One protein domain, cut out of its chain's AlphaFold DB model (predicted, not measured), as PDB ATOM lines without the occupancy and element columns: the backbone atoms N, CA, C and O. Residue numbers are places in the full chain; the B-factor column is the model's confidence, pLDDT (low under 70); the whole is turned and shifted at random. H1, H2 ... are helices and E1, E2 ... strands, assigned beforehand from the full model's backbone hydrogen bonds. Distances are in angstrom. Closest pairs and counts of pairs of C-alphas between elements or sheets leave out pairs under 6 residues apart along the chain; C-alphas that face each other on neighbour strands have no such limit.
ATOM      1  N   ALA A   5       3.587  -1.218  54.353       90.44
ATOM      2  CA  ALA A   5       3.942  -2.452  53.656       90.44
ATOM      3  C   ALA A   5       2.732  -3.161  53.016       90.44
ATOM      4  O   ALA A   5       2.878  -3.795  51.970       90.44
ATOM      5  N   ASP A   6       1.541  -3.048  53.613       92.12
ATOM      6  CA  ASP A   6       0.311  -3.573  53.017       92.12
ATOM      7  C   ASP A   6      -0.092  -2.751  51.795       92.12
ATOM      8  O   ASP A   6      -0.457  -3.322  50.771       92.12
ATOM      9  N   LEU A   7       0.037  -1.422  51.860       92.12
ATOM     10  CA  LEU A   7      -0.245  -0.546  50.719       92.12
ATOM     11  C   LEU A   7       0.641  -0.879  49.517       92.12
ATOM     12  O   LEU A   7       0.129  -1.008  48.406       92.12
ATOM     13  N   ASP A   8       1.943  -1.065  49.737       92.69
ATOM     14  CA  ASP A   8       2.871  -1.471  48.679       92.69
ATOM     15  C   ASP A   8       2.491  -2.833  48.077       92.69
ATOM     16  O   ASP A   8       2.468  -2.984  46.854       92.69
ATOM     17  N   ARG A   9       2.092  -3.804  48.909       93.81
ATOM     18  CA  ARG A   9       1.587  -5.100  48.429       93.81
ATOM     19  C   ARG A   9       0.318  -4.963  47.600       93.81
ATOM     20  O   ARG A   9       0.230  -5.560  46.531       93.81
ATOM     21  N   ILE A  10      -0.655  -4.185  48.062       93.94
ATOM     22  CA  ILE A  10      -1.918  -3.961  47.344       93.94
ATOM     23  C   ILE A  10      -1.636  -3.339  45.972       93.94
ATOM     24  O   ILE A  10      -2.165  -3.809  44.964       93.94
ATOM     25  N   VAL A  11      -0.760  -2.330  45.923       94.19
ATOM     26  CA  VAL A  11      -0.339  -1.669  44.681       94.19
ATOM     27  C   VAL A  11       0.347  -2.645  43.730       94.19
ATOM     28  O   VAL A  11       0.019  -2.667  42.545       94.19
ATOM     29  N   GLU A  12       1.281  -3.461  44.217       93.62
ATOM     30  CA  GLU A  12       1.981  -4.443  43.385       93.62
ATOM     31  C   GLU A  12       1.004  -5.463  42.787       93.62
ATOM     32  O   GLU A  12       1.049  -5.749  41.590       93.62
ATOM     33  N   ARG A  13       0.064  -5.965  43.594       93.06
ATOM     34  CA  ARG A  13      -0.960  -6.915  43.140       93.06
ATOM     35  C   ARG A  13      -1.851  -6.294  42.071       93.06
ATOM     36  O   ARG A  13      -1.998  -6.894  41.009       93.06
ATOM     37  N   ALA A  14      -2.357  -5.089  42.322       93.38
ATOM     38  CA  ALA A  14      -3.181  -4.343  41.378       93.38
ATOM     39  C   ALA A  14      -2.451  -4.055  40.057       93.38
ATOM     40  O   ALA A  14      -3.037  -4.202  38.988       93.38
ATOM     41  N   ALA A  15      -1.159  -3.725  40.113       91.62
ATOM     42  CA  ALA A  15      -0.353  -3.481  38.920       91.62
ATOM     43  C   ALA A  15      -0.104  -4.745  38.081       91.62
ATOM     44  O   ALA A  15       0.023  -4.648  36.863       91.62
ATOM     45  N   VAL A  16      -0.022  -5.924  38.710       91.19
ATOM     46  CA  VAL A  16       0.231  -7.196  38.013       91.19
ATOM     47  C   VAL A  16      -1.044  -7.795  37.425       91.19
ATOM     48  O   VAL A  16      -1.003  -8.341  36.323       91.19
ATOM     49  N   THR A  17      -2.165  -7.750  38.149       88.44
ATOM     50  CA  THR A  17      -3.420  -8.377  37.698       88.44
ATOM     51  C   THR A  17      -4.327  -7.437  36.914       88.44
ATOM     52  O   THR A  17      -5.136  -7.923  36.131       88.44
ATOM     53  N   GLY A  18      -4.188  -6.123  37.104       88.94
ATOM     54  CA  GLY A  18      -5.198  -5.143  36.709       88.94
ATOM     55  C   GLY A  18      -6.287  -4.987  37.774       88.94
ATOM     56  O   GLY A  18      -6.357  -5.776  38.722       88.94
ATOM     57  N   LEU A  19      -7.108  -3.939  37.634       90.56
ATOM     58  CA  LEU A  19      -8.250  -3.683  38.510       90.56
ATOM     59  C   LEU A  19      -9.507  -4.377  37.987       90.56
ATOM     60  O   LEU A  19     -10.021  -4.028  36.928       90.56
ATOM     61  N   ASP A  20     -10.001  -5.337  38.762       90.19
ATOM     62  CA  ASP A  20     -11.228  -6.074  38.480       90.19
ATOM     63  C   ASP A  20     -11.873  -6.593  39.782       90.19
ATOM     64  O   ASP A  20     -11.270  -6.580  40.862       90.19
ATOM     65  N   GLU A  21     -13.113  -7.078  39.694       90.06
ATOM     66  CA  GLU A  21     -13.846  -7.623  40.846       90.06
ATOM     67  C   GLU A  21     -13.148  -8.822  41.508       90.06
ATOM     68  O   GLU A  21     -13.227  -8.982  42.732       90.06
ATOM     69  N   ALA A  22     -12.443  -9.660  40.745       92.19
ATOM     70  CA  ALA A  22     -11.703 -10.797  41.280       92.19
ATOM     71  C   ALA A  22     -10.462 -10.346  42.056       92.19
ATOM     72  O   ALA A  22     -10.170 -10.939  43.099       92.19
ATOM     73  N   LEU A  23      -9.762  -9.286  41.634       92.88
ATOM     74  CA  LEU A  23      -8.726  -8.664  42.463       92.88
ATOM     75  C   LEU A  23      -9.318  -8.215  43.803       92.88
ATOM     76  O   LEU A  23      -8.807  -8.609  44.850       92.88
ATOM     77  N   VAL A  24     -10.413  -7.449  43.791       93.75
ATOM     78  CA  VAL A  24     -11.052  -6.951  45.023       93.75
ATOM     79  C   VAL A  24     -11.453  -8.103  45.947       93.75
ATOM     80  O   VAL A  24     -11.219  -8.039  47.156       93.75
ATOM     81  N   ALA A  25     -12.011  -9.184  45.399       92.50
ATOM     82  CA  ALA A  25     -12.355 -10.377  46.169       92.50
ATOM     83  C   ALA A  25     -11.121 -11.040  46.809       92.50
ATOM     84  O   ALA A  25     -11.182 -11.453  47.968       92.50
ATOM     85  N   ARG A  26      -9.991 -11.104  46.093       93.31
ATOM     86  CA  ARG A  26      -8.726 -11.643  46.624       93.31
ATOM     87  C   ARG A  26      -8.161 -10.765  47.733       93.31
ATOM     88  O   ARG A  26      -7.827 -11.294  48.788       93.31
ATOM     89  N   LEU A  27      -8.138  -9.444  47.541       94.19
ATOM     90  CA  LEU A  27      -7.684  -8.495  48.562       94.19
ATOM     91  C   LEU A  27      -8.533  -8.599  49.838       94.19
ATOM     92  O   LEU A  27      -7.989  -8.662  50.935       94.19
ATOM     93  N   ARG A  28      -9.862  -8.728  49.724       92.94
ATOM     94  CA  ARG A  28     -10.739  -8.958  50.891       92.94
ATOM     95  C   ARG A  28     -10.435 -10.272  51.622       92.94
ATOM     96  O   ARG A  28     -10.635 -10.346  52.829       92.94
ATOM     97  N   GLY A  29      -9.974 -11.301  50.911       92.69
ATOM     98  CA  GLY A  29      -9.533 -12.560  51.516       92.69
ATOM     99  C   GLY A  29      -8.171 -12.456  52.207       92.69
ATOM    100  O   GLY A  29      -7.977 -13.047  53.266       92.69
ATOM    101  N   GLU A  30      -7.241 -11.697  51.624       92.44
ATOM    102  CA  GLU A  30      -5.894 -11.471  52.163       92.44
ATOM    103  C   GLU A  30      -5.910 -10.502  53.368       92.44
ATOM    104  O   GLU A  30      -5.183 -10.719  54.338       92.44
ATOM    105  N   TRP A  31      -6.801  -9.502  53.368       92.50
ATOM    106  CA  TRP A  31      -6.987  -8.523  54.450       92.50
ATOM    107  C   TRP A  31      -8.462  -8.453  54.903       92.50
ATOM    108  O   TRP A  31      -9.163  -7.484  54.599       92.50
ATOM    109  N   PRO A  32      -8.957  -9.430  55.687       86.81
ATOM    110  CA  PRO A  32     -10.373  -9.523  56.076       86.81
ATOM    111  C   PRO A  32     -10.883  -8.375  56.967       86.81
ATOM    112  O   PRO A  32     -12.087  -8.242  57.164       86.81
ATOM    113  N   GLY A  33      -9.986  -7.552  57.520       87.69
ATOM    114  CA  GLY A  33     -10.326  -6.369  58.317       87.69
ATOM    115  C   GLY A  33     -10.312  -5.048  57.541       87.69
ATOM    116  O   GLY A  33     -10.515  -4.000  58.152       87.69
ATOM    117  N   VAL A  34     -10.033  -5.079  56.234       91.94
ATOM    118  CA  VAL A  34      -9.914  -3.887  55.386       91.94
ATOM    119  C   VAL A  34     -11.024  -3.892  54.342       91.94
ATOM    120  O   VAL A  34     -11.234  -4.868  53.621       91.94
ATOM    121  N   HIS A  35     -11.741  -2.776  54.238       91.81
ATOM    122  CA  HIS A  35     -12.744  -2.601  53.194       91.81
ATOM    123  C   HIS A  35     -12.073  -2.248  51.869       91.81
ATOM    124  O   HIS A  35     -11.422  -1.218  51.775       91.81
ATOM    125  N   PHE A  36     -12.267  -3.070  50.839       94.31
ATOM    126  CA  PHE A  36     -11.808  -2.760  49.484       94.31
ATOM    127  C   PHE A  36     -12.974  -2.377  48.585       94.31
ATOM    128  O   PHE A  36     -13.968  -3.111  48.528       94.31
ATOM    129  N   THR A  37     -12.807  -1.288  47.844       93.00
ATOM    130  CA  THR A  37     -13.746  -0.811  46.823       93.00
ATOM    131  C   THR A  37     -12.993  -0.587  45.517       93.00
ATOM    132  O   THR A  37     -11.842  -0.157  45.535       93.00
ATOM    133  N   TRP A  38     -13.644  -0.881  44.395       94.06
ATOM    134  CA  TRP A  38     -13.156  -0.545  43.061       94.06
ATOM    135  C   TRP A  38     -14.181   0.350  42.366       94.06
ATOM    136  O   TRP A  38     -15.373   0.043  42.393       94.06
ATOM    137  N   CYS A  39     -13.717   1.458  41.798       93.50
ATOM    138  CA  CYS A  39     -14.510   2.389  40.993       93.50
ATOM    139  C   CYS A  39     -13.615   3.067  39.944       93.50
ATOM    140  O   CYS A  39     -12.426   2.766  39.855       93.50
ATOM    141  N   SER A  40     -14.173   3.970  39.143       93.00
ATOM    142  CA  SER A  40     -13.379   4.851  38.281       93.00
ATOM    143  C   SER A  40     -12.881   6.061  39.069       93.00
ATOM    144  O   SER A  40     -13.542   6.498  40.011       93.00
ATOM    145  N   ASP A  41     -11.733   6.612  38.679       93.25
ATOM    146  CA  ASP A  41     -11.164   7.819  39.299       93.25
ATOM    147  C   ASP A  41     -12.089   9.040  39.176       93.25
ATOM    148  O   ASP A  41     -12.199   9.814  40.116       93.25
ATOM    149  N   ASP A  42     -12.852   9.137  38.082       91.19
ATOM    150  CA  ASP A  42     -13.855  10.193  37.858       91.19
ATOM    151  C   ASP A  42     -15.000  10.188  38.899       91.19
ATOM    152  O   ASP A  42     -15.596  11.224  39.191       91.19
ATOM    153  N   ASP A  43     -15.279   9.034  39.521       90.56
ATOM    154  CA  ASP A  43     -16.297   8.897  40.576       90.56
ATOM    155  C   ASP A  43     -15.769   9.341  41.957       90.56
ATOM    156  O   ASP A  43     -16.530   9.526  42.913       90.56
ATOM    157  N   ILE A  44     -14.453   9.546  42.086       90.81
ATOM    158  CA  ILE A  44     -13.822   9.988  43.326       90.81
ATOM    159  C   ILE A  44     -13.929  11.511  43.438       90.81
ATOM    160  O   ILE A  44     -13.277  12.271  42.728       90.81
ATOM    161  N   GLN A  45     -14.689  11.976  44.428       88.25
ATOM    162  CA  GLN A  45     -14.719  13.386  44.816       88.25
ATOM    163  C   GLN A  45     -14.011  13.572  46.155       88.25
ATOM    164  O   GLN A  45     -14.494  13.109  47.192       88.25
ATOM    165  N   GLY A  46     -12.880  14.281  46.166       87.12
ATOM    166  CA  GLY A  46     -12.212  14.623  47.418       87.12
ATOM    167  C   GLY A  46     -10.708  14.873  47.299       87.12
ATOM    168  O   GLY A  46     -10.270  15.489  46.327       87.12
ATOM    169  N   PRO A  47      -9.922  14.498  48.327       89.00
ATOM    170  CA  PRO A  47      -8.479  14.706  48.342       89.00
ATOM    171  C   PRO A  47      -7.773  13.846  47.280       89.00
ATOM    172  O   PRO A  47      -8.323  12.829  46.854       89.00
ATOM    173  N   PRO A  48      -6.542  14.223  46.892       91.31
ATOM    174  CA  PRO A  48      -5.761  13.465  45.924       91.31
ATOM    175  C   PRO A  48      -5.448  12.041  46.416       91.31
ATOM    176  O   PRO A  48      -5.454  11.786  47.630       91.31
ATOM    177  N   PRO A  49      -5.137  11.120  45.491       94.25
ATOM    178  CA  PRO A  49      -4.763   9.755  45.831       94.25
ATOM    179  C   PRO A  49      -3.505   9.701  46.693       94.25
ATOM    180  O   PRO A  49      -2.598  10.525  46.586       94.25
ATOM    181  N   VAL A  50      -3.421   8.677  47.544       94.31
ATOM    182  CA  VAL A  50      -2.223   8.436  48.361       94.31
ATOM    183  C   VAL A  50      -1.116   7.748  47.564       94.31
ATOM    184  O   VAL A  50       0.061   7.849  47.926       94.31
ATOM    185  N   ARG A  51      -1.477   7.017  46.502       93.69
ATOM    186  CA  ARG A  51      -0.546   6.415  45.541       93.69
ATOM    187  C   ARG A  51      -1.132   6.510  44.141       93.69
ATOM    188  O   ARG A  51      -2.231   6.024  43.903       93.69
ATOM    189  N   GLU A  52      -0.351   7.058  43.226       93.56
ATOM    190  CA  GLU A  52      -0.678   7.132  41.803       93.56
ATOM    191  C   GLU A  52       0.116   6.067  41.051       93.56
ATOM    192  O   GLU A  52       1.319   5.892  41.286       93.56
ATOM    193  N   ARG A  53      -0.545   5.330  40.158       92.19
ATOM    194  CA  ARG A  53       0.078   4.319  39.299       92.19
ATOM    195  C   ARG A  53      -0.442   4.455  37.870       92.19
ATOM    196  O   ARG A  53      -1.573   4.878  37.654       92.19
ATOM    197  N   PRO A  54       0.346   4.033  36.869       89.44
ATOM    198  CA  PRO A  54      -0.173   3.906  35.515       89.44
ATOM    199  C   PRO A  54      -1.389   2.965  35.498       89.44
ATOM    200  O   PRO A  54      -1.266   1.795  35.861       89.44
ATOM    201  N   GLY A  55      -2.553   3.487  35.103       91.06
ATOM    202  CA  GLY A  55      -3.813   2.744  34.995       91.06
ATOM    203  C   GLY A  55      -4.686   2.719  36.256       91.06
ATOM    204  O   GLY A  55      -5.864   2.376  36.154       91.06
ATOM    205  N   PHE A  56      -4.172   3.103  37.431       94.62
ATOM    206  CA  PHE A  56      -5.011   3.250  38.623       94.62
ATOM    207  C   PHE A  56      -4.427   4.140  39.723       94.62
ATOM    208  O   PHE A  56      -3.218   4.246  39.906       94.62
ATOM    209  N   ASN A  57      -5.317   4.675  40.547       95.56
ATOM    210  CA  ASN A  57      -5.022   5.432  41.749       95.56
ATOM    211  C   ASN A  57      -5.486   4.670  42.995       95.56
ATOM    212  O   ASN A  57      -6.468   3.928  42.970       95.56
ATOM    213  N   LEU A  58      -4.771   4.840  44.105       95.38
ATOM    214  CA  LEU A  58      -5.125   4.272  45.401       95.38
ATOM    215  C   LEU A  58      -5.499   5.395  46.358       95.38
ATOM    216  O   LEU A  58      -4.711   6.311  46.605       95.38
ATOM    217  N   TYR A  59      -6.671   5.257  46.960       95.44
ATOM    218  CA  TYR A  59      -7.177   6.136  48.000       95.44
ATOM    219  C   TYR A  59      -7.414   5.350  49.283       95.44
ATOM    220  O   TYR A  59      -7.680   4.147  49.253       95.44
ATOM    221  N   LEU A  60      -7.347   6.034  50.421       95.12
ATOM    222  CA  LEU A  60      -7.684   5.441  51.710       95.12
ATOM    223  C   LEU A  60      -8.992   6.021  52.205       95.12
ATOM    224  O   LEU A  60      -9.274   7.203  52.000       95.12
ATOM    225  N   VAL A  61      -9.771   5.195  52.892       93.12
ATOM    226  CA  VAL A  61     -11.017   5.619  53.520       93.12
ATOM    227  C   VAL A  61     -10.982   5.340  55.012       93.12
ATOM    228  O   VAL A  61     -10.482   4.310  55.467       93.12
ATOM    229  N   ASP A  62     -11.523   6.281  55.770       92.44
ATOM    230  CA  ASP A  62     -11.842   6.142  57.179       92.44
ATOM    231  C   ASP A  62     -13.363   6.037  57.317       92.44
ATOM    232  O   ASP A  62     -14.113   6.950  56.963       92.44
ATOM    233  N   SER A  63     -13.812   4.887  57.809       87.75
ATOM    234  CA  SER A  63     -15.211   4.553  58.075       87.75
ATOM    235  C   SER A  63     -15.469   4.319  59.566       87.75
ATOM    236  O   SER A  63     -16.403   3.600  59.919       87.75
ATOM    237  N   ARG A  64     -14.612   4.841  60.456       84.06
ATOM    238  CA  ARG A  64     -14.790   4.713  61.916       84.06
ATOM    239  C   ARG A  64     -15.904   5.610  62.454       84.06
ATOM    240  O   ARG A  64     -16.409   5.350  63.541       84.06
ATOM    241  N   ASP A  65     -16.259   6.655  61.712       80.62
ATOM    242  CA  ASP A  65     -17.339   7.595  62.028       80.62
ATOM    243  C   ASP A  65     -18.610   7.279  61.208       80.62
ATOM    244  O   ASP A  65     -18.627   6.352  60.399       80.62
ATOM    245  N   HIS A  66     -19.692   8.043  61.387       75.38
ATOM    246  CA  HIS A  66     -20.965   7.789  60.695       75.38
ATOM    247  C   HIS A  66     -20.921   8.019  59.177       75.38
ATOM    248  O   HIS A  66     -21.787   7.512  58.464       75.38
ATOM    249  N   CYS A  67     -19.922   8.752  58.676       80.38
ATOM    250  CA  CYS A  67     -19.705   8.954  57.247       80.38
ATOM    251  C   CYS A  67     -18.356   8.379  56.820       80.38
ATOM    252  O   CYS A  67     -17.333   8.669  57.439       80.38
ATOM    253  N   LEU A  68     -18.358   7.642  55.708       83.12
ATOM    254  CA  LEU A  68     -17.139   7.245  55.012       83.12
ATOM    255  C   LEU A  68     -16.463   8.496  54.442       83.12
ATOM    256  O   LEU A  68     -17.096   9.276  53.729       83.12
ATOM    257  N   ARG A  69     -15.187   8.701  54.775       90.69
ATOM    258  CA  ARG A  69     -14.393   9.830  54.274       90.69
ATOM    259  C   ARG A  69     -13.069   9.356  53.714       90.69
ATOM    260  O   ARG A  69     -12.439   8.470  54.280       90.69
ATOM    261  N   LEU A  70     -12.626   9.998  52.640       92.69
ATOM    262  CA  LEU A  70     -11.275   9.817  52.125       92.69
ATOM    263  C   LEU A  70     -10.262  10.422  53.105       92.69
ATOM    264  O   LEU A  70     -10.492  11.494  53.671       92.69
ATOM    265  N   THR A  71      -9.146   9.733  53.310       92.44
ATOM    266  CA  THR A  71      -8.064  10.147  54.206       92.44
ATOM    267  C   THR A  71      -6.709   9.932  53.541       92.44
ATOM    268  O   THR A  71      -6.530   9.012  52.749       92.44
ATOM    269  N   GLY A  72      -5.738  10.784  53.869       91.69
ATOM    270  CA  GLY A  72      -4.335  10.581  53.494       91.69
ATOM    271  C   GLY A  72      -3.548   9.751  54.512       91.69
ATOM    272  O   GLY A  72      -2.377   9.455  54.291       91.69
ATOM    273  N   ASP A  73      -4.168   9.405  55.643       90.19
ATOM    274  CA  ASP A  73      -3.498   8.785  56.782       90.19
ATOM    275  C   ASP A  73      -3.846   7.290  56.898       90.19
ATOM    276  O   ASP A  73      -4.968   6.892  57.223       90.19
ATOM    277  N   ALA A  74      -2.842   6.448  56.648       90.00
ATOM    278  CA  ALA A  74      -2.940   4.993  56.731       90.00
ATOM    279  C   ALA A  74      -3.088   4.469  58.171       90.00
ATOM    280  O   ALA A  74      -3.643   3.384  58.385       90.00
ATOM    281  N   ALA A  75      -2.668   5.252  59.173       88.62
ATOM    282  CA  ALA A  75      -2.827   4.903  60.582       88.62
ATOM    283  C   ALA A  75      -4.311   4.777  60.955       88.62
ATOM    284  O   ALA A  75      -4.708   3.875  61.701       88.62
ATOM    285  N   VAL A  76      -5.129   5.668  60.392       89.81
ATOM    286  CA  VAL A  76      -6.569   5.764  60.649       89.81
ATOM    287  C   VAL A  76      -7.437   5.066  59.609       89.81
ATOM    288  O   VAL A  76      -8.599   4.789  59.896       89.81
ATOM    289  N   ALA A  77      -6.885   4.756  58.437       93.00
ATOM    290  CA  ALA A  77      -7.613   4.094  57.368       93.00
ATOM    291  C   ALA A  77      -8.197   2.738  57.810       93.00
ATOM    292  O   ALA A  77      -7.537   1.910  58.457       93.00
ATOM    293  N   THR A  78      -9.450   2.518  57.425       92.88
ATOM    294  CA  THR A  78     -10.194   1.258  57.582       92.88
ATOM    295  C   THR A  78     -10.495   0.593  56.243       92.88
ATOM    296  O   THR A  78     -10.932  -0.559  56.210       92.88
ATOM    297  N   GLY A  79     -10.242   1.286  55.135       93.62
ATOM    298  CA  GLY A  79     -10.419   0.748  53.799       93.62
ATOM    299  C   GLY A  79      -9.512   1.387  52.757       93.62
ATOM    300  O   GLY A  79      -8.861   2.406  52.998       93.62
ATOM    301  N   VAL A  80      -9.511   0.766  51.586       94.94
ATOM    302  CA  VAL A  80      -8.771   1.151  50.392       94.94
ATOM    303  C   VAL A  80      -9.736   1.205  49.217       94.94
ATOM    304  O   VAL A  80     -10.519   0.281  48.993       94.94
ATOM    305  N   VAL A  81      -9.650   2.277  48.441       95.06
ATOM    306  CA  VAL A  81     -10.323   2.386  47.151       95.06
ATOM    307  C   VAL A  81      -9.264   2.318  46.065       95.06
ATOM    308  O   VAL A  81      -8.300   3.082  46.079       95.06
ATOM    309  N   LEU A  82      -9.435   1.377  45.147       95.50
ATOM    310  CA  LEU A  82      -8.649   1.276  43.929       95.50
ATOM    311  C   LEU A  82      -9.476   1.905  42.816       95.50
ATOM    312  O   LEU A  82     -10.529   1.377  42.469       95.50
ATOM    313  N   ALA A  83      -9.031   3.037  42.292       95.38
ATOM    314  CA  ALA A  83      -9.743   3.756  41.253       95.38
ATOM    315  C   ALA A  83      -9.040   3.560  39.910       95.38
ATOM    316  O   ALA A  83      -7.859   3.873  39.794       95.38
ATOM    317  N   SER A  84      -9.717   3.029  38.894       94.81
ATOM    318  CA  SER A  84      -9.127   2.939  37.554       94.81
ATOM    319  C   SER A  84      -9.047   4.325  36.924       94.81
ATOM    320  O   SER A  84     -10.061   5.022  36.859       94.81
ATOM    321  N   VAL A  85      -7.860   4.694  36.440       93.25
ATOM    322  CA  VAL A  85      -7.678   5.871  35.583       93.25
ATOM    323  C   VAL A  85      -7.629   5.408  34.139       93.25
ATOM    324  O   VAL A  85      -6.830   4.539  33.777       93.25
TER     325      VAL A  85
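AT A GLANCE: This is residues 5 to 85 of the 88 residues of an uncharacterized protein of Thioalbus denitrificans (UniProt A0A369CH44). A strongly twisted sheet has a helical hairpin, H1 and H2, packed over one of its faces. Three longer strands, E1, E5 and E3, lie side by side, and two short strands, E2 and E4, pair with different parts of E3 on its far side from E5. The printed part has 81 residues, with two named helices and five named strands in the order H1, H2, E1, E2, E3, E4, E5; the class is mixed, helices and strands. The sheet is branched and its pairing mixed: E1 and E5 are parallel, the other neighbour pairs antiparallel. The whole is compact and rounded, with a radius of gyration of the C-alphas of 11.6 A and spans of 33 by 27 by 21 A.

HOW THE PARTS SIT: H1, residues 5 to 17, and H2, residues 21 to 30, form a helical hairpin: they touch, closest at the C-alphas of Ala 14 and Leu 23, 7.1 A apart. They run opposite ways at a shallow tilt of 31 degrees. In both helices every O i to N i+4 pair is within hydrogen-bond range. H2 is on the sheet at a height of 8.3 A, over E1, residues 35 to 40, and runs along the strands, at 22 degrees to E1 on the local plane; their closest C-alphas, of Val 24 and Phe 36, are 6.2 A apart. E2, residues 51 to 53, and E3, residues 56 to 62, form an antiparallel hairpin, with N 58 and O 51 2.8 A apart. H1 is on the same face as H2, over E3 at a height of 9.6 A, and runs slantwise to the strands, at 36 degrees to E3 on the local plane; the closest C-alphas of H1 and E3, of Val 11 and Leu 58, are 7.7 A apart. E4, residues 69 to 71, forms a hairpin with E3, N 62 and O 69 being 2.8 A apart, and completes a meander, E2 E3 E4, each strand the antiparallel neighbour of the one before. E5, residues 79 to 84, is antiparallel to E3, with N 57 and O 83 2.8 A apart, and parallel to E1, with N 80 and O 35 2.8 A apart. E2 and E4 lie on one side of E3, E5 on the other side.

IN THESE COORDINATES: H1 begins at C-alpha 5, (3.942, -2.452, 53.656), and is 18.5 A long; H2 is 14.4 A. E1 is 16.7 A, and E3, the longest strand, 20.0 A. E5 is 16.4 A and ends at C-alpha 84, (-9.127, 2.939, 37.554).

THE WHOLE: The C-alphas farthest apart, of Val 16 and His 66, are 34.5 A apart. The printed part has no cut, no link is long, and no printed residue is under 70 in pLDDT.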